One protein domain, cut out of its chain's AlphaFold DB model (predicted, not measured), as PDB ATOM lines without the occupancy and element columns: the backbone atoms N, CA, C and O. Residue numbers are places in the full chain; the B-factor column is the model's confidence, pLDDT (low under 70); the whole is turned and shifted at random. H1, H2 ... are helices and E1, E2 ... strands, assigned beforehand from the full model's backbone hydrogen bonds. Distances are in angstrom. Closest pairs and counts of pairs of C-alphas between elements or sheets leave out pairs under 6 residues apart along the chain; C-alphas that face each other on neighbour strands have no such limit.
ATOM      1  N   SER A  72     -38.451 -55.666  16.086       75.62
ATOM      2  CA  SER A  72     -37.418 -54.809  15.481       75.62
ATOM      3  C   SER A  72     -37.507 -54.780  13.951       75.62
ATOM      4  O   SER A  72     -37.552 -53.704  13.354       75.62
ATOM      5  N   ALA A  73     -37.632 -55.949  13.315       79.00
ATOM      6  CA  ALA A  73     -37.785 -56.065  11.868       79.00
ATOM      7  C   ALA A  73     -39.068 -55.404  11.358       79.00
ATOM      8  O   ALA A  73     -39.037 -54.700  10.350       79.00
ATOM      9  N   ARG A  74     -40.190 -55.563  12.070       82.06
ATOM     10  CA  ARG A  74     -41.453 -54.898  11.710       82.06
ATOM     11  C   ARG A  74     -41.360 -53.381  11.823       82.06
ATOM     12  O   ARG A  74     -41.840 -52.686  10.930       82.06
ATOM     13  N   THR A  75     -40.754 -52.870  12.891       86.06
ATOM     14  CA  THR A  75     -40.607 -51.425  13.105       86.06
ATOM     15  C   THR A  75     -39.703 -50.803  12.044       86.06
ATOM     16  O   THR A  75     -40.081 -49.802  11.437       86.06
ATOM     17  N   TYR A  76     -38.566 -51.430  11.740       88.12
ATOM     18  CA  TYR A  76     -37.665 -50.948  10.694       88.12
ATOM     19  C   TYR A  76     -38.302 -51.008   9.295       88.12
ATOM     20  O   TYR A  76     -38.263 -50.026   8.560       88.12
ATOM     21  N   GLN A  77     -38.982 -52.107   8.946       86.88
ATOM     22  CA  GLN A  77     -39.713 -52.233   7.674       86.88
ATOM     23  C   GLN A  77     -40.805 -51.165   7.516       86.88
ATOM     24  O   GLN A  77     -40.955 -50.591   6.439       86.88
ATOM     25  N   ARG A  78     -41.548 -50.850   8.588       89.69
ATOM     26  CA  ARG A  78     -42.537 -49.757   8.577       89.69
ATOM     27  C   ARG A  78     -41.884 -48.405   8.319       89.69
ATOM     28  O   ARG A  78     -42.427 -47.622   7.544       89.69
ATOM     29  N   ALA A  79     -40.733 -48.149   8.939       90.69
ATOM     30  CA  ALA A  79     -39.977 -46.933   8.681       90.69
ATOM     31  C   ALA A  79     -39.558 -46.865   7.203       90.69
ATOM     32  O   ALA A  79     -39.876 -45.885   6.539       90.69
ATOM     33  N   LEU A  80     -38.965 -47.926   6.643       90.38
ATOM     34  CA  LEU A  80     -38.585 -47.965   5.223       90.38
ATOM     35  C   LEU A  80     -39.772 -47.750   4.271       90.38
ATOM     36  O   LEU A  80     -39.644 -47.014   3.298       90.38
ATOM     37  N   HIS A  81     -40.942 -48.322   4.560       89.56
ATOM     38  CA  HIS A  81     -42.136 -48.095   3.741       89.56
ATOM     39  C   HIS A  81     -42.638 -46.642   3.807       89.56
ATOM     40  O   HIS A  81     -43.122 -46.081   2.819       89.56
ATOM     41  N   ARG A  82     -42.490 -45.992   4.970       90.56
ATOM     42  CA  ARG A  82     -42.758 -44.557   5.111       90.56
ATOM     43  C   ARG A  82     -41.786 -43.730   4.264       90.56
ATOM     44  O   ARG A  82     -42.230 -42.799   3.598       90.56
ATOM     45  N   TRP A  83     -40.508 -44.106   4.229       90.94
ATOM     46  CA  TRP A  83     -39.502 -43.483   3.361       90.94
ATOM     47  C   TRP A  83     -39.830 -43.648   1.876       90.94
ATOM     48  O   TRP A  83     -39.823 -42.663   1.149       90.94
ATOM     49  N   GLU A  84     -40.210 -44.847   1.435       91.38
ATOM     50  CA  GLU A  84     -40.667 -45.085   0.059       91.38
ATOM     51  C   GLU A  84     -41.860 -44.183  -0.296       91.38
ATOM     52  O   GLU A  84     -41.868 -43.525  -1.332       91.38
ATOM     53  N   THR A  85     -42.852 -44.086   0.593       90.94
ATOM     54  CA  THR A  85     -44.021 -43.205   0.416       90.94
ATOM     55  C   THR A  85     -43.625 -41.733   0.320       90.94
ATOM     56  O   THR A  85     -44.123 -41.015  -0.543       90.94
ATOM     57  N   MET A  86     -42.696 -41.282   1.160       90.56
ATOM     58  CA  MET A  86     -42.161 -39.925   1.097       90.56
ATOM     59  C   MET A  86     -41.447 -39.658  -0.233       90.56
ATOM     60  O   MET A  86     -41.695 -38.633  -0.865       90.56
ATOM     61  N   THR A  87     -40.618 -40.594  -0.698       90.44
ATOM     62  CA  THR A  87     -39.951 -40.487  -1.998       90.44
ATOM     63  C   THR A  87     -40.961 -40.418  -3.142       90.44
ATOM     64  O   THR A  87     -40.794 -39.592  -4.033       90.44
ATOM     65  N   ARG A  88     -42.043 -41.210  -3.114       90.94
ATOM     66  CA  ARG A  88     -43.119 -41.138  -4.125       90.94
ATOM     67  C   ARG A  88     -43.771 -39.763  -4.181       90.94
ATOM     68  O   ARG A  88     -43.943 -39.213  -5.265       90.94
ATOM     69  N   ARG A  89     -44.076 -39.181  -3.019       89.50
ATOM     70  CA  ARG A  89     -44.644 -37.828  -2.924       89.50
ATOM     71  C   ARG A  89     -43.687 -36.768  -3.451       89.50
ATOM     72  O   ARG A  89     -44.102 -35.929  -4.244       89.50
ATOM     73  N   ALA A  90     -42.410 -36.855  -3.077       86.69
ATOM     74  CA  ALA A  90     -41.374 -35.974  -3.605       86.69
ATOM     75  C   ALA A  90     -41.292 -36.080  -5.136       86.69
ATOM     76  O   ALA A  90     -41.344 -35.067  -5.824       86.69
ATOM     77  N   LEU A  91     -41.261 -37.296  -5.693       85.94
ATOM     78  CA  LEU A  91     -41.278 -37.503  -7.143       85.94
ATOM     79  C   LEU A  91     -42.530 -36.903  -7.793       85.94
ATOM     80  O   LEU A  91     -42.414 -36.253  -8.829       85.94
ATOM     81  N   GLY A  92     -43.706 -37.054  -7.183       87.00
ATOM     82  CA  GLY A  92     -44.934 -36.435  -7.679       87.00
ATOM     83  C   GLY A  92     -44.839 -34.906  -7.765       87.00
ATOM     84  O   GLY A  92     -45.139 -34.330  -8.812       87.00
ATOM     85  N   GLU A  93     -44.331 -34.245  -6.717       84.88
ATOM     86  CA  GLU A  93     -44.106 -32.789  -6.723       84.88
ATOM     87  C   GLU A  93     -43.081 -32.364  -7.788       84.88
ATOM     88  O   GLU A  93     -43.303 -31.407  -8.531       84.88
ATOM     89  N   LEU A  94     -41.968 -33.091  -7.903       79.19
ATOM     90  CA  LEU A  94     -40.872 -32.753  -8.816       79.19
ATOM     91  C   LEU A  94     -41.262 -32.893 -10.290       79.19
ATOM     92  O   LEU A  94     -40.889 -32.058 -11.128       79.19
ATOM     93  N   THR A  95     -42.018 -33.949 -10.592       79.19
ATOM     94  CA  THR A  95     -42.471 -34.287 -11.945       79.19
ATOM     95  C   THR A  95     -43.752 -33.569 -12.352       79.19
ATOM     96  O   THR A  95     -44.057 -33.517 -13.542       79.19
ATOM     97  N   GLY A  96     -44.504 -33.016 -11.394       82.38
ATOM     98  CA  GLY A  96     -45.844 -32.483 -11.639       82.38
ATOM     99  C   GLY A  96     -46.862 -33.568 -12.007       82.38
ATOM    100  O   GLY A  96     -47.927 -33.253 -12.533       82.38
ATOM    101  N   MET A  97     -46.534 -34.841 -11.766       84.88
ATOM    102  CA  MET A  97     -47.419 -35.973 -12.008       84.88
ATOM    103  C   MET A  97     -48.009 -36.429 -10.681       84.88
ATOM    104  O   MET A  97     -47.278 -36.755  -9.748       84.88
ATOM    105  N   ALA A  98     -49.334 -36.487 -10.594       82.06
ATOM    106  CA  ALA A  98     -49.976 -37.049  -9.417       82.06
ATOM    107  C   ALA A  98     -49.653 -38.550  -9.332       82.06
ATOM    108  O   ALA A  98     -49.910 -39.293 -10.288       82.06
ATOM    109  N   ASP A  99     -49.095 -38.990  -8.201       81.81
ATOM    110  CA  ASP A  99     -49.015 -40.418  -7.889       81.81
ATOM    111  C   ASP A  99     -50.435 -40.927  -7.638       81.81
ATOM    112  O   ASP A  99     -51.173 -40.371  -6.818       81.81
ATOM    113  N   ASN A 100     -50.828 -41.995  -8.325       79.19
ATOM    114  CA  ASN A 100     -52.040 -42.713  -7.960       79.19
ATOM    115  C   ASN A 100     -51.637 -43.874  -7.058       79.19
ATOM    116  O   ASN A 100     -51.520 -45.012  -7.516       79.19
ATOM    117  N   VAL A 127     -46.388 -44.805  -9.990       93.31
ATOM    118  CA  VAL A 127     -47.051 -44.571 -11.280       93.31
ATOM    119  C   VAL A 127     -47.549 -43.131 -11.324       93.31
ATOM    120  O   VAL A 127     -48.523 -42.784 -10.663       93.31
ATOM    121  N   GLY A 128     -46.895 -42.305 -12.140       91.69
ATOM    122  CA  GLY A 128     -47.305 -40.930 -12.402       91.69
ATOM    123  C   GLY A 128     -48.390 -40.884 -13.471       91.69
ATOM    124  O   GLY A 128     -48.266 -41.536 -14.513       91.69
ATOM    125  N   TRP A 129     -49.448 -40.112 -13.228       91.00
ATOM    126  CA  TRP A 129     -50.595 -39.997 -14.135       91.00
ATOM    127  C   TRP A 129     -50.672 -38.630 -14.807       91.00
ATOM    128  O   TRP A 129     -50.369 -37.599 -14.207       91.00
ATOM    129  N   GLN A 130     -51.143 -38.634 -16.053       87.94
ATOM    130  CA  GLN A 130     -51.554 -37.438 -16.783       87.94
ATOM    131  C   GLN A 130     -52.971 -37.675 -17.315       87.94
ATOM    132  O   GLN A 130     -53.156 -38.376 -18.310       87.94
ATOM    133  N   GLY A 131     -53.977 -37.125 -16.628       87.88
ATOM    134  CA  GLY A 131     -55.375 -37.503 -16.855       87.88
ATOM    135  C   GLY A 131     -55.601 -38.984 -16.528       87.88
ATOM    136  O   GLY A 131     -55.118 -39.476 -15.512       87.88
ATOM    137  N   ASP A 132     -56.271 -39.710 -17.423       87.38
ATOM    138  CA  ASP A 132     -56.644 -41.122 -17.225       87.38
ATOM    139  C   ASP A 132     -55.612 -42.131 -17.755       87.38
ATOM    140  O   ASP A 132     -55.916 -43.318 -17.918       87.38
ATOM    141  N   ARG A 133     -54.386 -41.687 -18.051       89.81
ATOM    142  CA  ARG A 133     -53.312 -42.560 -18.543       89.81
ATOM    143  C   ARG A 133     -52.053 -42.481 -17.673       89.81
ATOM    144  O   ARG A 133     -51.713 -41.393 -17.194       89.81
ATOM    145  N   PRO A 134     -51.323 -43.602 -17.516       91.75
ATOM    146  CA  PRO A 134     -49.985 -43.563 -16.949       91.75
ATOM    147  C   PRO A 134     -49.065 -42.764 -17.878       91.75
ATOM    148  O   PRO A 134     -49.065 -42.960 -19.094       91.75
ATOM    149  N   ALA A 135     -48.290 -41.859 -17.292       90.19
ATOM    150  CA  ALA A 135     -47.322 -41.005 -17.973       90.19
ATOM    151  C   ALA A 135     -45.882 -41.288 -17.529       90.19
ATOM    152  O   ALA A 135     -44.949 -40.906 -18.226       90.19
ATOM    153  N   LEU A 136     -45.699 -41.974 -16.398       90.31
ATOM    154  CA  LEU A 136     -44.403 -42.404 -15.888       90.31
ATOM    155  C   LEU A 136     -44.582 -43.634 -15.004       90.31
ATOM    156  O   LEU A 136     -45.507 -43.683 -14.196       90.31
ATOM    157  N   ILE A 137     -43.684 -44.607 -15.122       92.31
ATOM    158  CA  ILE A 137     -43.552 -45.680 -14.134       92.31
ATOM    159  C   ILE A 137     -42.207 -45.602 -13.441       92.31
ATOM    160  O   ILE A 137     -41.199 -45.260 -14.061       92.31
ATOM    161  N   GLY A 138     -42.196 -45.930 -12.154       90.19
ATOM    162  CA  GLY A 138     -41.008 -45.822 -11.334       90.19
ATOM    163  C   GLY A 138     -40.753 -47.037 -10.463       90.19
ATOM    164  O   GLY A 138     -41.682 -47.669  -9.960       90.19
ATOM    165  N   GLU A 139     -39.468 -47.313 -10.271       91.56
ATOM    166  CA  GLU A 139     -38.947 -48.222  -9.254       91.56
ATOM    167  C   GLU A 139     -38.110 -47.397  -8.272       91.56
ATOM    168  O   GLU A 139     -37.220 -46.653  -8.689       91.56
ATOM    169  N   ILE A 140     -38.363 -47.528  -6.975       91.00
ATOM    170  CA  ILE A 140     -37.675 -46.793  -5.915       91.00
ATOM    171  C   ILE A 140     -36.801 -47.772  -5.135       91.00
ATOM    172  O   ILE A 140     -37.228 -48.847  -4.708       91.00
ATOM    173  N   LYS A 141     -35.535 -47.406  -4.939       89.56
ATOM    174  CA  LYS A 141     -34.568 -48.209  -4.191       89.56
ATOM    175  C   LYS A 141     -33.889 -47.360  -3.132       89.56
ATOM    176  O   LYS A 141     -33.094 -46.484  -3.445       89.56
ATOM    177  N   LEU A 142     -34.176 -47.665  -1.870       88.81
ATOM    178  CA  LEU A 142     -33.487 -47.099  -0.711       88.81
ATOM    179  C   LEU A 142     -32.151 -47.836  -0.530       88.81
ATOM    180  O   LEU A 142     -32.158 -49.050  -0.317       88.81
ATOM    181  N   ARG A 143     -31.011 -47.145  -0.674       82.88
ATOM    182  CA  ARG A 143     -29.690 -47.793  -0.768       82.88
ATOM    183  C   ARG A 143     -28.606 -47.144   0.077       82.88
ATOM    184  O   ARG A 143     -28.561 -45.934   0.245       82.88
ATOM    185  N   GLN A 144     -27.681 -47.986   0.519       77.69
ATOM    186  CA  GLN A 144     -26.329 -47.593   0.913       77.69
ATOM    187  C   GLN A 144     -25.514 -47.360  -0.378       77.69
ATOM    188  O   GLN A 144     -25.648 -48.140  -1.325       77.69
ATOM    189  N   ARG A 145     -24.743 -46.269  -0.477       67.75
ATOM    190  CA  ARG A 145     -23.974 -45.889  -1.681       67.75
ATOM    191  C   ARG A 145     -22.744 -46.785  -1.907       67.75
ATOM    192  O   ARG A 145     -22.251 -46.848  -3.026       67.75
ATOM    193  N   GLY A 146     -22.268 -47.508  -0.894       52.06
ATOM    194  CA  GLY A 146     -21.006 -48.258  -0.872       52.06
ATOM    195  C   GLY A 146     -20.977 -49.582  -1.647       52.06
ATOM    196  O   GLY A 146     -19.975 -50.291  -1.605       52.06
ATOM    197  N   GLY A 147     -22.044 -49.942  -2.366       51.12
ATOM    198  CA  GLY A 147     -22.071 -51.119  -3.236       51.12
ATOM    199  C   GLY A 147     -21.807 -50.744  -4.693       51.12
ATOM    200  O   GLY A 147     -22.673 -50.160  -5.342       51.12
ATOM    201  N   ALA A 148     -20.637 -51.103  -5.226       40.09
ATOM    202  CA  ALA A 148     -20.305 -50.919  -6.637       40.09
ATOM    203  C   ALA A 148     -21.410 -51.474  -7.568       40.09
ATOM    204  O   ALA A 148     -21.769 -52.648  -7.496       40.09
ATOM    205  N   GLY A 149     -21.918 -50.627  -8.470       47.38
ATOM    206  CA  GLY A 149     -22.574 -51.054  -9.711       47.38
ATOM    207  C   GLY A 149     -23.946 -51.717  -9.592       47.38
ATOM    208  O   GLY A 149     -24.244 -52.624 -10.371       47.38
ATOM    209  N   ASP A 150     -24.806 -51.301  -8.662       50.81
ATOM    210  CA  ASP A 150     -26.070 -52.009  -8.480       50.81
ATOM    211  C   ASP A 150     -27.137 -51.609  -9.531       50.81
ATOM    212  O   ASP A 150     -27.984 -50.746  -9.331       50.81
ATOM    213  N   ILE A 151     -27.116 -52.272 -10.691       54.50
ATOM    214  CA  ILE A 151     -28.129 -52.183 -11.769       54.50
ATOM    215  C   ILE A 151     -29.444 -52.903 -11.361       54.50
ATOM    216  O   ILE A 151     -30.395 -53.025 -12.143       54.50
ATOM    217  N   ARG A 152     -29.554 -53.398 -10.116       62.03
ATOM    218  CA  ARG A 152     -30.808 -53.948  -9.573       62.03
ATOM    219  C   ARG A 152     -31.911 -52.886  -9.669       62.03
ATOM    220  O   ARG A 152     -31.678 -51.714  -9.411       62.03
ATOM    221  N   GLY A 153     -33.110 -53.274 -10.087       67.81
ATOM    222  CA  GLY A 153     -34.213 -52.345 -10.371       67.81
ATOM    223  C   GLY A 153     -34.389 -52.027 -11.860       67.81
ATOM    224  O   GLY A 153     -35.514 -52.087 -12.339       67.81
ATOM    225  N   VAL A 154     -33.318 -51.837 -12.645       79.81
ATOM    226  CA  VAL A 154     -33.442 -51.569 -14.099       79.81
ATOM    227  C   VAL A 154     -34.047 -52.760 -14.838       79.81
ATOM    228  O   VAL A 154     -34.960 -52.591 -15.640       79.81
ATOM    229  N   GLY A 155     -33.577 -53.979 -14.556       81.56
ATOM    230  CA  GLY A 155     -34.128 -55.191 -15.173       81.56
ATOM    231  C   GLY A 155     -35.589 -55.433 -14.787       81.56
ATOM    232  O   GLY A 155     -36.400 -55.829 -15.625       81.56
ATOM    233  N   GLN A 156     -35.939 -55.122 -13.533       84.06
ATOM    234  CA  GLN A 156     -37.321 -55.143 -13.074       84.06
ATOM    235  C   GLN A 156     -38.134 -54.124 -13.881       84.06
ATOM    236  O   GLN A 156     -39.035 -54.532 -14.616       84.06
ATOM    237  N   LEU A 157     -37.796 -52.844 -13.819       88.44
ATOM    238  CA  LEU A 157     -38.567 -51.799 -14.475       88.44
ATOM    239  C   LEU A 157     -38.669 -52.000 -15.992       88.44
ATOM    240  O   LEU A 157     -39.747 -51.835 -16.551       88.44
ATOM    241  N   ARG A 158     -37.604 -52.473 -16.650       89.06
ATOM    242  CA  ARG A 158     -37.611 -52.807 -18.083       89.06
ATOM    243  C   ARG A 158     -38.674 -53.846 -18.428       89.06
ATOM    244  O   ARG A 158     -39.422 -53.665 -19.380       89.06
ATOM    245  N   SER A 159     -38.770 -54.918 -17.644       88.81
ATOM    246  CA  SER A 159     -39.801 -55.939 -17.852       88.81
ATOM    247  C   SER A 159     -41.215 -55.382 -17.624       88.81
ATOM    248  O   SER A 159     -42.141 -55.773 -18.328       88.81
ATOM    249  N   ALA A 160     -41.405 -54.452 -16.682       90.31
ATOM    250  CA  ALA A 160     -42.702 -53.803 -16.473       90.31
ATOM    251  C   ALA A 160     -43.061 -52.873 -17.633       90.31
ATOM    252  O   ALA A 160     -44.192 -52.885 -18.115       90.31
ATOM    253  N   GLN A 161     -42.083 -52.100 -18.098       90.44
ATOM    254  CA  GLN A 161     -42.224 -51.164 -19.202       90.44
ATOM    255  C   GLN A 161     -42.626 -51.882 -20.491       90.44
ATOM    256  O   GLN A 161     -43.567 -51.465 -21.157       90.44
ATOM    257  N   GLN A 162     -41.984 -53.014 -20.790       89.38
ATOM    258  CA  GLN A 162     -42.328 -53.846 -21.940       89.38
ATOM    259  C   GLN A 162     -43.775 -54.363 -21.905       89.38
ATOM    260  O   GLN A 162     -44.403 -54.477 -22.955       89.38
ATOM    261  N   LEU A 163     -44.318 -54.671 -20.722       90.94
ATOM    262  CA  LEU A 163     -45.736 -55.014 -20.576       90.94
ATOM    263  C   LEU A 163     -46.602 -53.777 -20.825       90.94
ATOM    264  O   LEU A 163     -47.497 -53.812 -21.660       90.94
ATOM    265  N   ILE A 164     -46.302 -52.667 -20.147       90.88
ATOM    266  CA  ILE A 164     -47.054 -51.410 -20.254       90.88
ATOM    267  C   ILE A 164     -47.150 -50.905 -21.689       90.88
ATOM    268  O   ILE A 164     -48.232 -50.486 -22.098       90.88
ATOM    269  N   HIS A 165     -46.073 -51.001 -22.466       90.81
ATOM    270  CA  HIS A 165     -46.037 -50.561 -23.863       90.81
ATOM    271  C   HIS A 165     -47.012 -51.302 -24.779       90.81
ATOM    272  O   HIS A 165     -47.367 -50.757 -25.818       90.81
ATOM    273  N   GLN A 166     -47.516 -52.475 -24.385       89.19
ATOM    274  CA  GLN A 166     -48.553 -53.184 -25.146       89.19
ATOM    275  C   GLN A 166     -49.912 -52.470 -25.114       89.19
ATOM    276  O   GLN A 166     -50.757 -52.729 -25.964       89.19
ATOM    277  N   LYS A 167     -50.139 -51.580 -24.136       90.94
ATOM    278  CA  LYS A 167     -51.392 -50.821 -23.987       90.94
ATOM    279  C   LYS A 167     -51.187 -49.310 -24.011       90.94
ATOM    280  O   LYS A 167     -51.992 -48.585 -24.584       90.94
ATOM    281  N   TRP A 168     -50.123 -48.839 -23.377       91.00
ATOM    282  CA  TRP A 168     -49.754 -47.432 -23.308       91.00
ATOM    283  C   TRP A 168     -48.361 -47.273 -23.909       91.00
ATOM    284  O   TRP A 168     -47.343 -47.421 -23.228       91.00
ATOM    285  N   ALA A 169     -48.324 -47.021 -25.217       87.38
ATOM    286  CA  ALA A 169     -47.080 -46.821 -25.946       87.38
ATOM    287  C   ALA A 169     -46.287 -45.634 -25.374       87.38
ATOM    288  O   ALA A 169     -46.862 -44.642 -24.925       87.38
ATOM    289  N   ASN A 170     -44.959 -45.737 -25.424       87.31
ATOM    290  CA  ASN A 170     -44.016 -44.683 -25.038       87.31
ATOM    291  C   ASN A 170     -44.046 -44.261 -23.563       87.31
ATOM    292  O   ASN A 170     -43.438 -43.248 -23.226       87.31
ATOM    293  N   VAL A 171     -44.677 -45.034 -22.668       90.31
ATOM    294  CA  VAL A 171     -44.597 -44.743 -21.231       90.31
ATOM    295  C   VAL A 171     -43.145 -44.930 -20.747       90.31
ATOM    296  O   VAL A 171     -42.592 -46.029 -20.845       90.31
ATOM    297  N   PRO A 172     -42.498 -43.876 -20.250       89.50
ATOM    298  CA  PRO A 172     -41.119 -43.889 -19.770       89.50
ATOM    299  C   PRO A 172     -40.982 -44.629 -18.437       89.50
ATOM    300  O   PRO A 172     -41.928 -44.703 -17.649       89.50
ATOM    301  N   GLY A 173     -39.779 -45.137 -18.170       89.75
ATOM    302  CA  GLY A 173     -39.415 -45.746 -16.894       89.75
ATOM    303  C   GLY A 173     -38.322 -44.961 -16.175       89.75
ATOM    304  O   GLY A 173     -37.317 -44.615 -16.791       89.75
ATOM    305  N   LEU A 174     -38.481 -44.732 -14.870       87.81
ATOM    306  CA  LEU A 174     -37.462 -44.147 -13.997       87.81
ATOM    307  C   LEU A 174     -37.093 -45.081 -12.835       87.81
ATOM    308  O   LEU A 174     -37.934 -45.432 -12.014       87.81
ATOM    309  N   VAL A 175     -35.816 -45.431 -12.706       88.25
ATOM    310  CA  VAL A 175     -35.284 -46.030 -11.474       88.25
ATOM    311  C   VAL A 175     -34.703 -44.927 -10.595       88.25
ATOM    312  O   VAL A 175     -33.779 -44.226 -11.002       88.25
ATOM    313  N   VAL A 176     -35.221 -44.791  -9.378       86.88
ATOM    314  CA  VAL A 176     -34.782 -43.790  -8.402       86.88
ATOM    315  C   VAL A 176     -34.021 -44.478  -7.284       86.88
ATOM    316  O   VAL A 176     -34.593 -45.230  -6.494       86.88
ATOM    317  N   ASN A 177     -32.722 -44.209  -7.202       86.56
ATOM    318  CA  ASN A 177     -31.869 -44.697  -6.127       86.56
ATOM    319  C   ASN A 177     -31.735 -43.600  -5.070       86.56
ATOM    320  O   ASN A 177     -31.112 -42.570  -5.311       86.56
ATOM    321  N   VAL A 178     -32.328 -43.814  -3.900       87.75
ATOM    322  CA  VAL A 178     -32.246 -42.881  -2.775       87.75
ATOM    323  C   VAL A 178     -31.017 -43.229  -1.950       87.75
ATOM    324  O   VAL A 178     -30.925 -44.333  -1.403       87.75
ATOM    325  N   ALA A 179     -30.072 -42.297  -1.871       86.12
ATOM    326  CA  ALA A 179     -28.867 -42.436  -1.069       86.12
ATOM    327  C   ALA A 179     -29.204 -42.277   0.420       86.12
ATOM    328  O   ALA A 179     -29.377 -41.175   0.921       86.12
ATOM    329  N   MET A 180     -29.285 -43.395   1.137       87.31
ATOM    330  CA  MET A 180     -29.645 -43.449   2.557       87.31
ATOM    331  C   MET A 180     -28.430 -43.587   3.482       87.31
ATOM    332  O   MET A 180     -28.602 -43.649   4.694       87.31
ATOM    333  N   GLY A 181     -27.213 -43.678   2.935       85.62
ATOM    334  CA  GLY A 181     -26.001 -44.020   3.687       85.62
ATOM    335  C   GLY A 181     -25.745 -43.135   4.911       85.62
ATOM    336  O   GLY A 181     -25.471 -43.657   5.993       85.62
ATOM    337  N   GLU A 182     -25.918 -41.821   4.760       84.31
ATOM    338  CA  GLU A 182     -25.727 -40.852   5.846       84.31
ATOM    339  C   GLU A 182     -26.846 -40.944   6.894       84.31
ATOM    340  O   GLU A 182     -26.571 -41.059   8.087       84.31
ATOM    341  N   ILE A 183     -28.111 -41.011   6.464       88.25
ATOM    342  CA  ILE A 183     -29.272 -41.180   7.362       88.25
ATOM    343  C   ILE A 183     -29.169 -42.486   8.166       88.25
ATOM    344  O   ILE A 183     -29.544 -42.555   9.338       88.25
ATOM    345  N   LEU A 184     -28.659 -43.549   7.544       86.44
ATOM    346  CA  LEU A 184     -28.485 -44.854   8.176       86.44
ATOM    347  C   LEU A 184     -27.226 -44.941   9.051       86.44
ATOM    348  O   LEU A 184     -27.060 -45.950   9.746       86.44
ATOM    349  N   GLY A 185     -26.363 -43.919   9.037       81.19
ATOM    350  CA  GLY A 185     -25.087 -43.898   9.753       81.19
ATOM    351  C   GLY A 185     -24.111 -44.975   9.275       81.19
ATOM    352  O   GLY A 185     -23.370 -45.533  10.082       81.19
ATOM    353  N   THR A 186     -24.174 -45.347   7.995       78.06
ATOM    354  CA  THR A 186     -23.362 -46.429   7.405       78.06
ATOM    355  C   THR A 186     -22.227 -45.929   6.547       78.06
ATOM    356  O   THR A 186     -21.260 -46.650   6.328       78.06
ATOM    357  N   GLU A 187     -22.364 -44.713   6.045       73.06
ATOM    358  CA  GLU A 187     -21.403 -44.060   5.179       73.06
ATOM    359  C   GLU A 187     -21.287 -42.617   5.642       73.06
ATOM    360  O   GLU A 187     -22.297 -41.952   5.862       73.06
ATOM    361  N   ASN A 188     -20.053 -42.147   5.759       56.94
ATOM    362  CA  ASN A 188     -19.769 -40.730   5.653       56.94
ATOM    363  C   ASN A 188     -19.341 -40.503   4.196       56.94
ATOM    364  O   ASN A 188     -18.595 -41.319   3.656       56.94
ATOM    365  N   THR A 189     -19.772 -39.398   3.587       53.09
ATOM    366  CA  THR A 189     -19.242 -38.750   2.364       53.09
ATOM    367  C   THR A 189     -19.800 -39.099   0.961       53.09
ATOM    368  O   THR A 189     -19.616 -40.174   0.396       53.09
ATOM    369  N   ALA A 190     -20.466 -38.094   0.364       51.72
ATOM    370  CA  ALA A 190     -20.005 -37.215  -0.738       51.72
ATOM    371  C   ALA A 190     -19.570 -37.754  -2.130       51.72
ATOM    372  O   ALA A 190     -19.096 -36.959  -2.939       51.72
ATOM    373  N   HIS A 191     -19.740 -39.031  -2.487       52.41
ATOM    374  CA  HIS A 191     -19.064 -39.564  -3.697       52.41
ATOM    375  C   HIS A 191     -19.901 -39.824  -4.965       52.41
ATOM    376  O   HIS A 191     -19.365 -40.363  -5.931       52.41
ATOM    377  N   LEU A 192     -21.173 -39.423  -5.034       54.41
ATOM    378  CA  LEU A 192     -21.934 -39.447  -6.298       54.41
ATOM    379  C   LEU A 192     -22.599 -38.089  -6.541       54.41
ATOM    380  O   LEU A 192     -23.059 -37.494  -5.562       54.41
ATOM    381  N   PRO A 193     -22.699 -37.623  -7.802       55.06
ATOM    382  CA  PRO A 193     -23.524 -36.468  -8.125       55.06
ATOM    383  C   PRO A 193     -24.956 -36.795  -7.705       55.06
ATOM    384  O   PRO A 193     -25.566 -37.754  -8.187       55.06
ATOM    385  N   LEU A 194     -25.434 -36.064  -6.709       63.31
ATOM    386  CA  LEU A 194     -26.812 -36.127  -6.259       63.31
ATOM    387  C   LEU A 194     -27.592 -35.219  -7.187       63.31
ATOM    388  O   LEU A 194     -27.185 -34.079  -7.377       63.31
ATOM    389  N   LEU A 195     -28.659 -35.742  -7.790       64.00
ATOM    390  CA  LEU A 195     -29.487 -34.890  -8.619       64.00
ATOM    391  C   LEU A 195     -30.263 -33.930  -7.729       64.00
ATOM    392  O   LEU A 195     -31.075 -34.368  -6.905       64.00
ATOM    393  N   ASP A 196     -30.067 -32.640  -7.961       63.91
ATOM    394  CA  ASP A 196     -30.958 -31.631  -7.412       63.91
ATOM    395  C   ASP A 196     -32.365 -31.786  -8.029       63.91
ATOM    396  O   ASP A 196     -32.521 -32.291  -9.151       63.91
ATOM    397  N   PRO A 197     -33.427 -31.317  -7.347       60.72
ATOM    398  CA  PRO A 197     -34.792 -31.258  -7.874       60.72
ATOM    399  C   PRO A 197     -34.935 -30.888  -9.371       60.72
ATOM    400  O   PRO A 197     -35.681 -31.574 -10.082       60.72
ATOM    401  N   PRO A 198     -34.226 -29.871  -9.912       64.44
ATOM    402  CA  PRO A 198     -34.307 -29.518 -11.331       64.44
ATOM    403  C   PRO A 198     -33.609 -30.532 -12.245       64.44
ATOM    404  O   PRO A 198     -34.030 -30.734 -13.383       64.44
ATOM    405  N   GLU A 199     -32.568 -31.203 -11.759       65.56
ATOM    406  CA  GLU A 199     -31.822 -32.203 -12.518       65.56
ATOM    407  C   GLU A 199     -32.587 -33.524 -12.622       65.56
ATOM    408  O   GLU A 199     -32.504 -34.188 -13.650       65.56
ATOM    409  N   ILE A 200     -33.417 -33.868 -11.628       66.81
ATOM    410  CA  ILE A 200     -34.373 -34.987 -11.727       66.81
ATOM    411  C   ILE A 200     -35.369 -34.722 -12.861       66.81
ATOM    412  O   ILE A 200     -35.633 -35.599 -13.687       66.81
ATOM    413  N   ARG A 201     -35.894 -33.492 -12.938       67.69
ATOM    414  CA  ARG A 201     -36.784 -33.070 -14.027       67.69
ATOM    415  C   ARG A 201     -36.075 -33.123 -15.379       67.69
ATOM    416  O   ARG A 201     -36.674 -33.591 -16.346       67.69
ATOM    417  N   ARG A 202     -34.814 -32.688 -15.445       66.75
ATOM    418  CA  ARG A 202     -34.006 -32.720 -16.672       66.75
ATOM    419  C   ARG A 202     -33.697 -34.151 -17.118       66.75
ATOM    420  O   ARG A 202     -33.948 -34.483 -18.269       66.75
ATOM    421  N   ALA A 203     -33.259 -35.016 -16.202       63.94
ATOM    422  CA  ALA A 203     -32.988 -36.431 -16.464       63.94
ATOM    423  C   ALA A 203     -34.237 -37.165 -16.967       63.94
ATOM    424  O   ALA A 203     -34.151 -38.027 -17.840       63.94
ATOM    425  N   LEU A 204     -35.409 -36.787 -16.453       65.19
ATOM    426  CA  LEU A 204     -36.679 -37.223 -17.005       65.19
ATOM    427  C   LEU A 204     -36.849 -36.692 -18.430       65.19
ATOM    428  O   LEU A 204     -36.934 -37.498 -19.344       65.19
ATOM    429  N   GLN A 205     -36.836 -35.377 -18.651       66.94
ATOM    430  CA  GLN A 205     -37.031 -34.764 -19.977       66.94
ATOM    431  C   GLN A 205     -36.090 -35.316 -21.063       66.94
ATOM    432  O   GLN A 205     -36.536 -35.547 -22.185       66.94
ATOM    433  N   GLU A 206     -34.832 -35.595 -20.726       64.50
ATOM    434  CA  GLU A 206     -33.824 -36.150 -21.640       64.50
ATOM    435  C   GLU A 206     -34.074 -37.629 -21.996       64.50
ATOM    436  O   GLU A 206     -33.708 -38.073 -23.082       64.50
ATOM    437  N   CYS A 207     -34.740 -38.398 -21.129       57.81
ATOM    438  CA  CYS A 207     -35.007 -39.827 -21.339       57.81
ATOM    439  C   CYS A 207     -36.400 -40.134 -21.935       57.81
ATOM    440  O   CYS A 207     -36.762 -41.305 -22.091       57.81
ATOM    441  N   LEU A 208     -37.215 -39.108 -22.217       61.22
ATOM    442  CA  LEU A 208     -38.681 -39.202 -22.145       61.22
ATOM    443  C   LEU A 208     -39.516 -39.609 -23.387       61.22
ATOM    444  O   LEU A 208     -40.741 -39.590 -23.259       61.22
ATOM    445  N   PRO A 209     -38.991 -40.086 -24.534       59.62
ATOM    446  CA  PRO A 209     -39.813 -40.863 -25.470       59.62
ATOM    447  C   PRO A 209     -39.529 -42.368 -25.333       59.62
ATOM    448  O   PRO A 209     -38.660 -42.919 -26.002       59.62
ATOM    449  N   GLY A 210     -40.262 -43.051 -24.443       64.19
ATOM    450  CA  GLY A 210     -40.237 -44.519 -24.316       64.19
ATOM    451  C   GLY A 210     -38.964 -45.139 -23.719       64.19
ATOM    452  O   GLY A 210     -38.864 -46.365 -23.665       64.19
ATOM    453  N   GLY A 211     -38.011 -44.324 -23.257       81.00
ATOM    454  CA  GLY A 211     -36.747 -44.770 -22.670       81.00
ATOM    455  C   GLY A 211     -36.844 -45.216 -21.208       81.00
ATOM    456  O   GLY A 211     -37.888 -45.114 -20.557       81.00
ATOM    457  N   LEU A 212     -35.724 -45.723 -20.691       84.69
ATOM    458  CA  LEU A 212     -35.540 -46.064 -19.282       84.69
ATOM    459  C   LEU A 212     -34.363 -45.264 -18.729       84.69
ATOM    460  O   LEU A 212     -33.249 -45.375 -19.239       84.69
ATOM    461  N   ALA A 213     -34.616 -44.513 -17.663       81.50
ATOM    462  CA  ALA A 213     -33.633 -43.720 -16.940       81.50
ATOM    463  C   ALA A 213     -33.322 -44.332 -15.569       81.50
ATOM    464  O   ALA A 213     -34.148 -45.033 -14.979       81.50
ATOM    465  N   SER A 214     -32.146 -44.024 -15.032       83.00
ATOM    466  CA  SER A 214     -31.793 -44.308 -13.641       83.00
ATOM    467  C   SER A 214     -31.077 -43.103 -13.053       83.00
ATOM    468  O   SER A 214     -30.130 -42.608 -13.658       83.00
ATOM    469  N   CYS A 215     -31.485 -42.665 -11.867       79.44
ATOM    470  CA  CYS A 215     -30.849 -41.556 -11.165       79.44
ATOM    471  C   CYS A 215     -30.553 -41.885  -9.701       79.44
ATOM    472  O   CYS A 215     -31.077 -42.854  -9.141       79.44
ATOM    473  N   TRP A 216     -29.692 -41.061  -9.105       83.06
ATOM    474  CA  TRP A 216     -29.438 -41.030  -7.671       83.06
ATOM    475  C   TRP A 216     -29.942 -39.712  -7.096       83.06
ATOM    476  O   TRP A 216     -29.667 -38.651  -7.651       83.06
ATOM    477  N   ILE A 217     -30.666 -39.795  -5.985       82.31
ATOM    478  CA  ILE A 217     -31.156 -38.635  -5.243       82.31
ATOM    479  C   ILE A 217     -30.671 -38.711  -3.804       82.31
ATOM    480  O   ILE A 217     -30.492 -39.807  -3.259       82.31
ATOM    481  N   ASP A 218     -30.452 -37.552  -3.199       82.88
ATOM    482  CA  ASP A 218     -29.989 -37.491  -1.822       82.88
ATOM    483  C   ASP A 218     -31.136 -37.827  -0.876       82.88
ATOM    484  O   ASP A 218     -32.201 -37.210  -0.932       82.88
ATOM    485  N   GLY A 219     -30.925 -38.804   0.004       86.69
ATOM    486  CA  GLY A 219     -31.888 -39.113   1.046       86.69
ATOM    487  C   GLY A 219     -32.124 -37.921   1.972       86.69
ATOM    488  O   GLY A 219     -33.266 -37.724   2.384       86.69
ATOM    489  N   TRP A 220     -31.101 -37.101   2.252       87.25
ATOM    490  CA  TRP A 220     -31.261 -35.900   3.076       87.25
ATOM    491  C   TRP A 220     -32.115 -34.838   2.390       87.25
ATOM    492  O   TRP A 220     -33.049 -34.349   3.015       87.25
ATOM    493  N   ALA A 221     -31.916 -34.570   1.097       83.62
ATOM    494  CA  ALA A 221     -32.776 -33.641   0.358       83.62
ATOM    495  C   ALA A 221     -34.253 -34.089   0.355       83.62
ATOM    496  O   ALA A 221     -35.167 -33.280   0.530       83.62
ATOM    497  N   VAL A 222     -34.511 -35.398   0.215       86.69
ATOM    498  CA  VAL A 222     -35.874 -35.950   0.337       86.69
ATOM    499  C   VAL A 222     -36.411 -35.773   1.763       86.69
ATOM    500  O   VAL A 222     -37.587 -35.448   1.938       86.69
ATOM    501  N   ALA A 223     -35.568 -35.973   2.777       89.25
ATOM    502  CA  ALA A 223     -35.928 -35.808   4.181       89.25
ATOM    503  C   ALA A 223     -36.269 -34.354   4.523       89.25
ATOM    504  O   ALA A 223     -37.287 -34.110   5.161       89.25
ATOM    505  N   GLU A 224     -35.465 -33.395   4.069       87.62
ATOM    506  CA  GLU A 224     -35.683 -31.961   4.267       87.62
ATOM    507  C   GLU A 224     -36.996 -31.504   3.635       87.62
ATOM    508  O   GLU A 224     -37.803 -30.850   4.300       87.62
ATOM    509  N   LEU A 225     -37.270 -31.922   2.393       84.44
ATOM    510  CA  LEU A 225     -38.563 -31.679   1.755       84.44
ATOM    511  C   LEU A 225     -39.704 -32.304   2.571       84.44
ATOM    512  O   LEU A 225     -40.725 -31.662   2.812       84.44
ATOM    513  N   GLY A 226     -39.524 -33.539   3.042       89.31
ATOM    514  CA  GLY A 226     -40.505 -34.222   3.880       89.31
ATOM    515  C   GLY A 226     -40.765 -33.526   5.215       89.31
ATOM    516  O   GLY A 226     -41.917 -33.469   5.644       89.31
ATOM    517  N   ILE A 227     -39.733 -32.968   5.849       91.12
ATOM    518  CA  ILE A 227     -39.841 -32.180   7.084       91.12
ATOM    519  C   ILE A 227     -40.592 -30.882   6.802       91.12
ATOM    520  O   ILE A 227     -41.563 -30.577   7.495       91.12
ATOM    521  N   LEU A 228     -40.209 -30.160   5.747       89.50
ATOM    522  CA  LEU A 228     -40.857 -28.916   5.330       89.50
ATOM    523  C   LEU A 228     -42.354 -29.114   5.035       89.50
ATOM    524  O   LEU A 228     -43.172 -28.253   5.350       89.50
ATOM    525  N   ARG A 229     -42.721 -30.257   4.445       88.94
ATOM    526  CA  ARG A 229     -44.105 -30.626   4.111       88.94
ATOM    527  C   ARG A 229     -44.857 -31.346   5.240       88.94
ATOM    528  O   ARG A 229     -46.025 -31.688   5.061       88.94
ATOM    529  N   GLY A 230     -44.215 -31.605   6.382       92.38
ATOM    530  CA  GLY A 230     -44.821 -32.294   7.527       92.38
ATOM    531  C   GLY A 230     -45.103 -33.790   7.314       92.38
ATOM    532  O   GLY A 230     -45.941 -34.367   8.003       92.38
ATOM    533  N   TRP A 231     -44.438 -34.443   6.358       92.31
ATOM    534  CA  TRP A 231     -44.586 -35.883   6.087       92.31
ATOM    535  C   TRP A 231     -43.772 -36.755   7.045       92.31
ATOM    536  O   TRP A 231     -44.145 -37.899   7.338       92.31
ATOM    537  N   ILE A 232     -42.657 -36.217   7.529       93.12
ATOM    538  CA  ILE A 232     -41.747 -36.852   8.477       93.12
ATOM    539  C   ILE A 232     -41.201 -35.786   9.426       93.12
ATOM    540  O   ILE A 232     -41.117 -34.612   9.076       93.12
ATOM    541  N   THR A 233     -40.839 -36.180  10.638       93.44
ATOM    542  CA  THR A 233     -40.193 -35.295  11.610       93.44
ATOM    543  C   THR A 233     -38.679 -35.484  11.608       93.44
ATOM    544  O   THR A 233     -38.173 -36.559  11.289       93.44
ATOM    545  N   HIS A 234     -37.940 -34.464  12.051       93.12
ATOM    546  CA  HIS A 234     -36.490 -34.576  12.245       93.12
ATOM    547  C   HIS A 234     -36.125 -35.737  13.188       93.12
ATOM    548  O   HIS A 234     -35.167 -36.469  12.951       93.12
ATOM    549  N   ALA A 235     -36.927 -35.952  14.237       92.69
ATOM    550  CA  ALA A 235     -36.749 -37.071  15.158       92.69
ATOM    551  C   ALA A 235     -36.845 -38.426  14.439       92.69
ATOM    552  O   ALA A 235     -35.992 -39.282  14.650       92.69
ATOM    553  N   GLU A 236     -37.830 -38.610  13.557       91.69
ATOM    554  CA  GLU A 236     -38.003 -39.850  12.789       91.69
ATOM    555  C   GLU A 236     -36.859 -40.114  11.806       91.69
ATOM    556  O   GLU A 236     -36.477 -41.270  11.616       91.69
ATOM    557  N   VAL A 237     -36.289 -39.066  11.202       91.19
ATOM    558  CA  VAL A 237     -35.114 -39.196  10.325       91.19
ATOM    559  C   VAL A 237     -33.911 -39.703  11.122       91.19
ATOM    560  O   VAL A 237     -33.310 -40.715  10.759       91.19
ATOM    561  N   MET A 238     -33.614 -39.062  12.254       89.75
ATOM    562  CA  MET A 238     -32.490 -39.440  13.121       89.75
ATOM    563  C   MET A 238     -32.655 -40.840  13.731       89.75
ATOM    564  O   MET A 238     -31.673 -41.563  13.941       89.75
ATOM    565  N   ASP A 239     -33.899 -41.245  13.990       91.31
ATOM    566  CA  ASP A 239     -34.230 -42.539  14.581       91.31
ATOM    567  C   ASP A 239     -33.967 -43.723  13.638       91.31
ATOM    568  O   ASP A 239     -33.758 -44.852  14.095       91.31
ATOM    569  N   LEU A 240     -33.910 -43.493  12.320       90.25
ATOM    570  CA  LEU A 240     -33.755 -44.566  11.336       90.25
ATOM    571  C   LEU A 240     -32.441 -45.343  11.518       90.25
ATOM    572  O   LEU A 240     -32.434 -46.574  11.447       90.25
ATOM    573  N   SER A 241     -31.347 -44.648  11.841       89.56
ATOM    574  CA  SER A 241     -30.052 -45.269  12.163       89.56
ATOM    575  C   SER A 241     -30.129 -46.195  13.387       89.56
ATOM    576  O   SER A 241     -29.470 -47.239  13.450       89.56
ATOM    577  N   ARG A 242     -30.944 -45.837  14.392       89.31
ATOM    578  CA  ARG A 242     -31.181 -46.654  15.587       89.31
ATOM    579  C   ARG A 242     -32.014 -47.880  15.228       89.31
ATOM    580  O   ARG A 242     -31.651 -48.983  15.630       89.31
ATOM    581  N   LEU A 243     -33.096 -47.702  14.467       88.88
ATOM    582  CA  LEU A 243     -33.957 -48.800  14.019       88.88
ATOM    583  C   LEU A 243     -33.188 -49.823  13.182       88.88
ATOM    584  O   LEU A 243     -33.331 -51.022  13.411       88.88
ATOM    585  N   ARG A 244     -32.313 -49.362  12.281       87.56
ATOM    586  CA  ARG A 244     -31.431 -50.242  11.511       87.56
ATOM    587  C   ARG A 244     -30.503 -51.052  12.414       87.56
ATOM    588  O   ARG A 244     -30.430 -52.262  12.268       87.56
ATOM    589  N   ARG A 245     -29.844 -50.420  13.391       85.44
ATOM    590  CA  ARG A 245     -28.974 -51.138  14.344       85.44
ATOM    591  C   ARG A 245     -29.727 -52.199  15.146       85.44
ATOM    592  O   ARG A 245     -29.183 -53.270  15.382       85.44
ATOM    593  N   GLN A 246     -30.967 -51.918  15.548       84.31
ATOM    594  CA  GLN A 246     -31.829 -52.894  16.225       84.31
ATOM    595  C   GLN A 246     -32.287 -54.027  15.304       84.31
ATOM    596  O   GLN A 246     -32.541 -55.127  15.782       84.31
ATOM    597  N   PHE A 247     -32.429 -53.752  14.009       84.25
ATOM    598  CA  PHE A 247     -32.717 -54.766  13.004       84.25
ATOM    599  C   PHE A 247     -31.501 -55.663  12.735       84.25
ATOM    600  O   PHE A 247     -31.651 -56.879  12.741       84.25
ATOM    601  N   ASP A 248     -30.312 -55.080  12.562       82.00
ATOM    602  CA  ASP A 248     -29.067 -55.818  12.307       82.00
ATOM    603  C   ASP A 248     -28.618 -56.623  13.544       82.00
ATOM    604  O   ASP A 248     -28.065 -57.711  13.412       82.00
ATOM    605  N   ASN A 249     -28.879 -56.106  14.754       79.25
ATOM    606  CA  ASN A 249     -28.519 -56.727  16.031       79.25
ATOM    607  C   ASN A 249     -29.727 -56.779  16.994       79.25
ATOM    608  O   ASN A 249     -29.795 -55.995  17.950       79.25
ATOM    609  N   PRO A 250     -30.681 -57.711  16.802       68.88
ATOM    610  CA  PRO A 250     -31.908 -57.777  17.605       68.88
ATOM    611  C   PRO A 250     -31.653 -58.023  19.100       68.88
ATOM    612  O   PRO A 250     -32.403 -57.530  19.942       68.88
ATOM    613  N   GLN A 251     -30.549 -58.686  19.460       66.25
ATOM    614  CA  GLN A 251     -30.151 -58.905  20.860       66.25
ATOM    615  C   GLN A 251     -29.857 -57.592  21.610       66.25
ATOM    616  O   GLN A 251     -30.149 -57.478  22.801       66.25
ATOM    617  N   MET A 252     -29.369 -56.556  20.914       59.00
ATOM    618  CA  MET A 252     -29.150 -55.233  21.514       59.00
ATOM    619  C   MET A 252     -30.460 -54.496  21.828       59.00
ATOM    620  O   MET A 252     -30.468 -53.595  22.668       59.00
ATOM    621  N   ALA A 253     -31.574 -54.860  21.181       54.34
ATOM    622  CA  ALA A 253     -32.882 -54.271  21.465       54.34
ATOM    623  C   ALA A 253     -33.468 -54.773  22.799       54.34
ATOM    624  O   ALA A 253     -34.186 -54.028  23.463       54.34
ATOM    625  N   VAL A 254     -33.119 -55.997  23.218       52.97
ATOM    626  CA  VAL A 254     -33.614 -56.627  24.456       52.97
ATOM    627  C   VAL A 254     -32.922 -56.064  25.703       52.97
ATOM    628  O   VAL A 254     -33.568 -55.880  26.731       52.97
ATOM    629  N   ALA A 255     -31.646 -55.675  25.605       48.00
ATOM    630  CA  ALA A 255     -30.859 -55.189  26.745       48.00
ATOM    631  C   ALA A 255     -31.349 -53.858  27.361       48.00
ATOM    632  O   ALA A 255     -30.933 -53.508  28.462       48.00
ATOM    633  N   ARG A 256     -32.234 -53.112  26.684       47.56
ATOM    634  CA  ARG A 256     -32.880 -51.903  27.239       47.56
ATOM    635  C   ARG A 256     -34.247 -52.163  27.879       47.56
ATOM    636  O   ARG A 256     -34.789 -51.253  28.496       47.56
TER     637      ARG A 256
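Overview. This is residues 72 to 100 and 127 to 256 of the 289 residues of an uncharacterized protein of Planctomycetes bacterium (UniProt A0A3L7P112). A strongly twisted sheet of four strands forms the core of three layers, with helix H2 over one face and H1, H3 and H4 on the other. Beyond the sheet, H5 packs on residues 72 to 79 of the long helix H1, and the short H6 follows at that far end. The printed part has 159 residues, in the order H1 E1 E2 H2 E3 H3 E4 H4 H5 H6; the sheet is mixed, in the order E1 E2 E3 E4, and the class is mixed, helices and strands. The whole is compact, with a radius of gyration of the C-alphas of 16.7 A, and its outline is elongated, 56 by 32 by 30 A.

Along the chain. H1, residues 72 to 95, begins with C-alpha 72 at (-37.418, -54.809, 15.481) and is 34.6 A long. E1 is residues 127 to 130, and E2, residues 133 to 143, is 30.0 A long. H2 is residues 154 to 164, E3 residues 173 to 179, H3 residues 197 to 207, E4 residues 212 to 218 and H4 residues 219 to 228. H5, residues 234 to 248, is 22.5 A long, and H6, residues 250 to 254, ends with C-alpha 254 at (-33.614, -56.627, 24.456).

Arrangement. H1 is on the sheet at a height of 9.6 A, slantwise to the strands. It touches H4 about perpendicular at 78 degrees, closest at the C-alphas of Thr 87 and Val 222, 6.5 A. It touches H5 at a steep tilt of 45 degrees, opposite ways, closest at the C-alphas of Ser 72 and Phe 247, 5.3 A. E1 and E2 form an antiparallel hairpin, with N 128 and O 136 2.8 A apart. E2 and E3 are parallel, with N 141 and O 176 at 2.8 A, and E3 and E4 are parallel, with N 175 and O 213 at 2.8 A. E2, H2, E3 is a strand-helix-strand unit, two parallel neighbour strands with a helix between, and its crossover is right-handed; that of E3, H3, E4 is left-handed. H2 and H3 lie on opposite faces. In H1, H2, H3 and H4 every O i to N i+4 pair is within hydrogen-bond range; in H5 9 of 11 are, and in H6 0 of 1, with 2 of 2 O i to N i+3 pairs.

Size, cuts and confidence. The two C-alphas farthest apart, of Ala 169 and Ala 255, are 55.8 A apart. Residues 101 to 126 are not printed; C-alphas 100 and 127 are 6.3 A apart. The link from E3 to H3 is long. The model's pLDDT is under 70 in residues 145 to 153, 188 to 210 and 250 to 256.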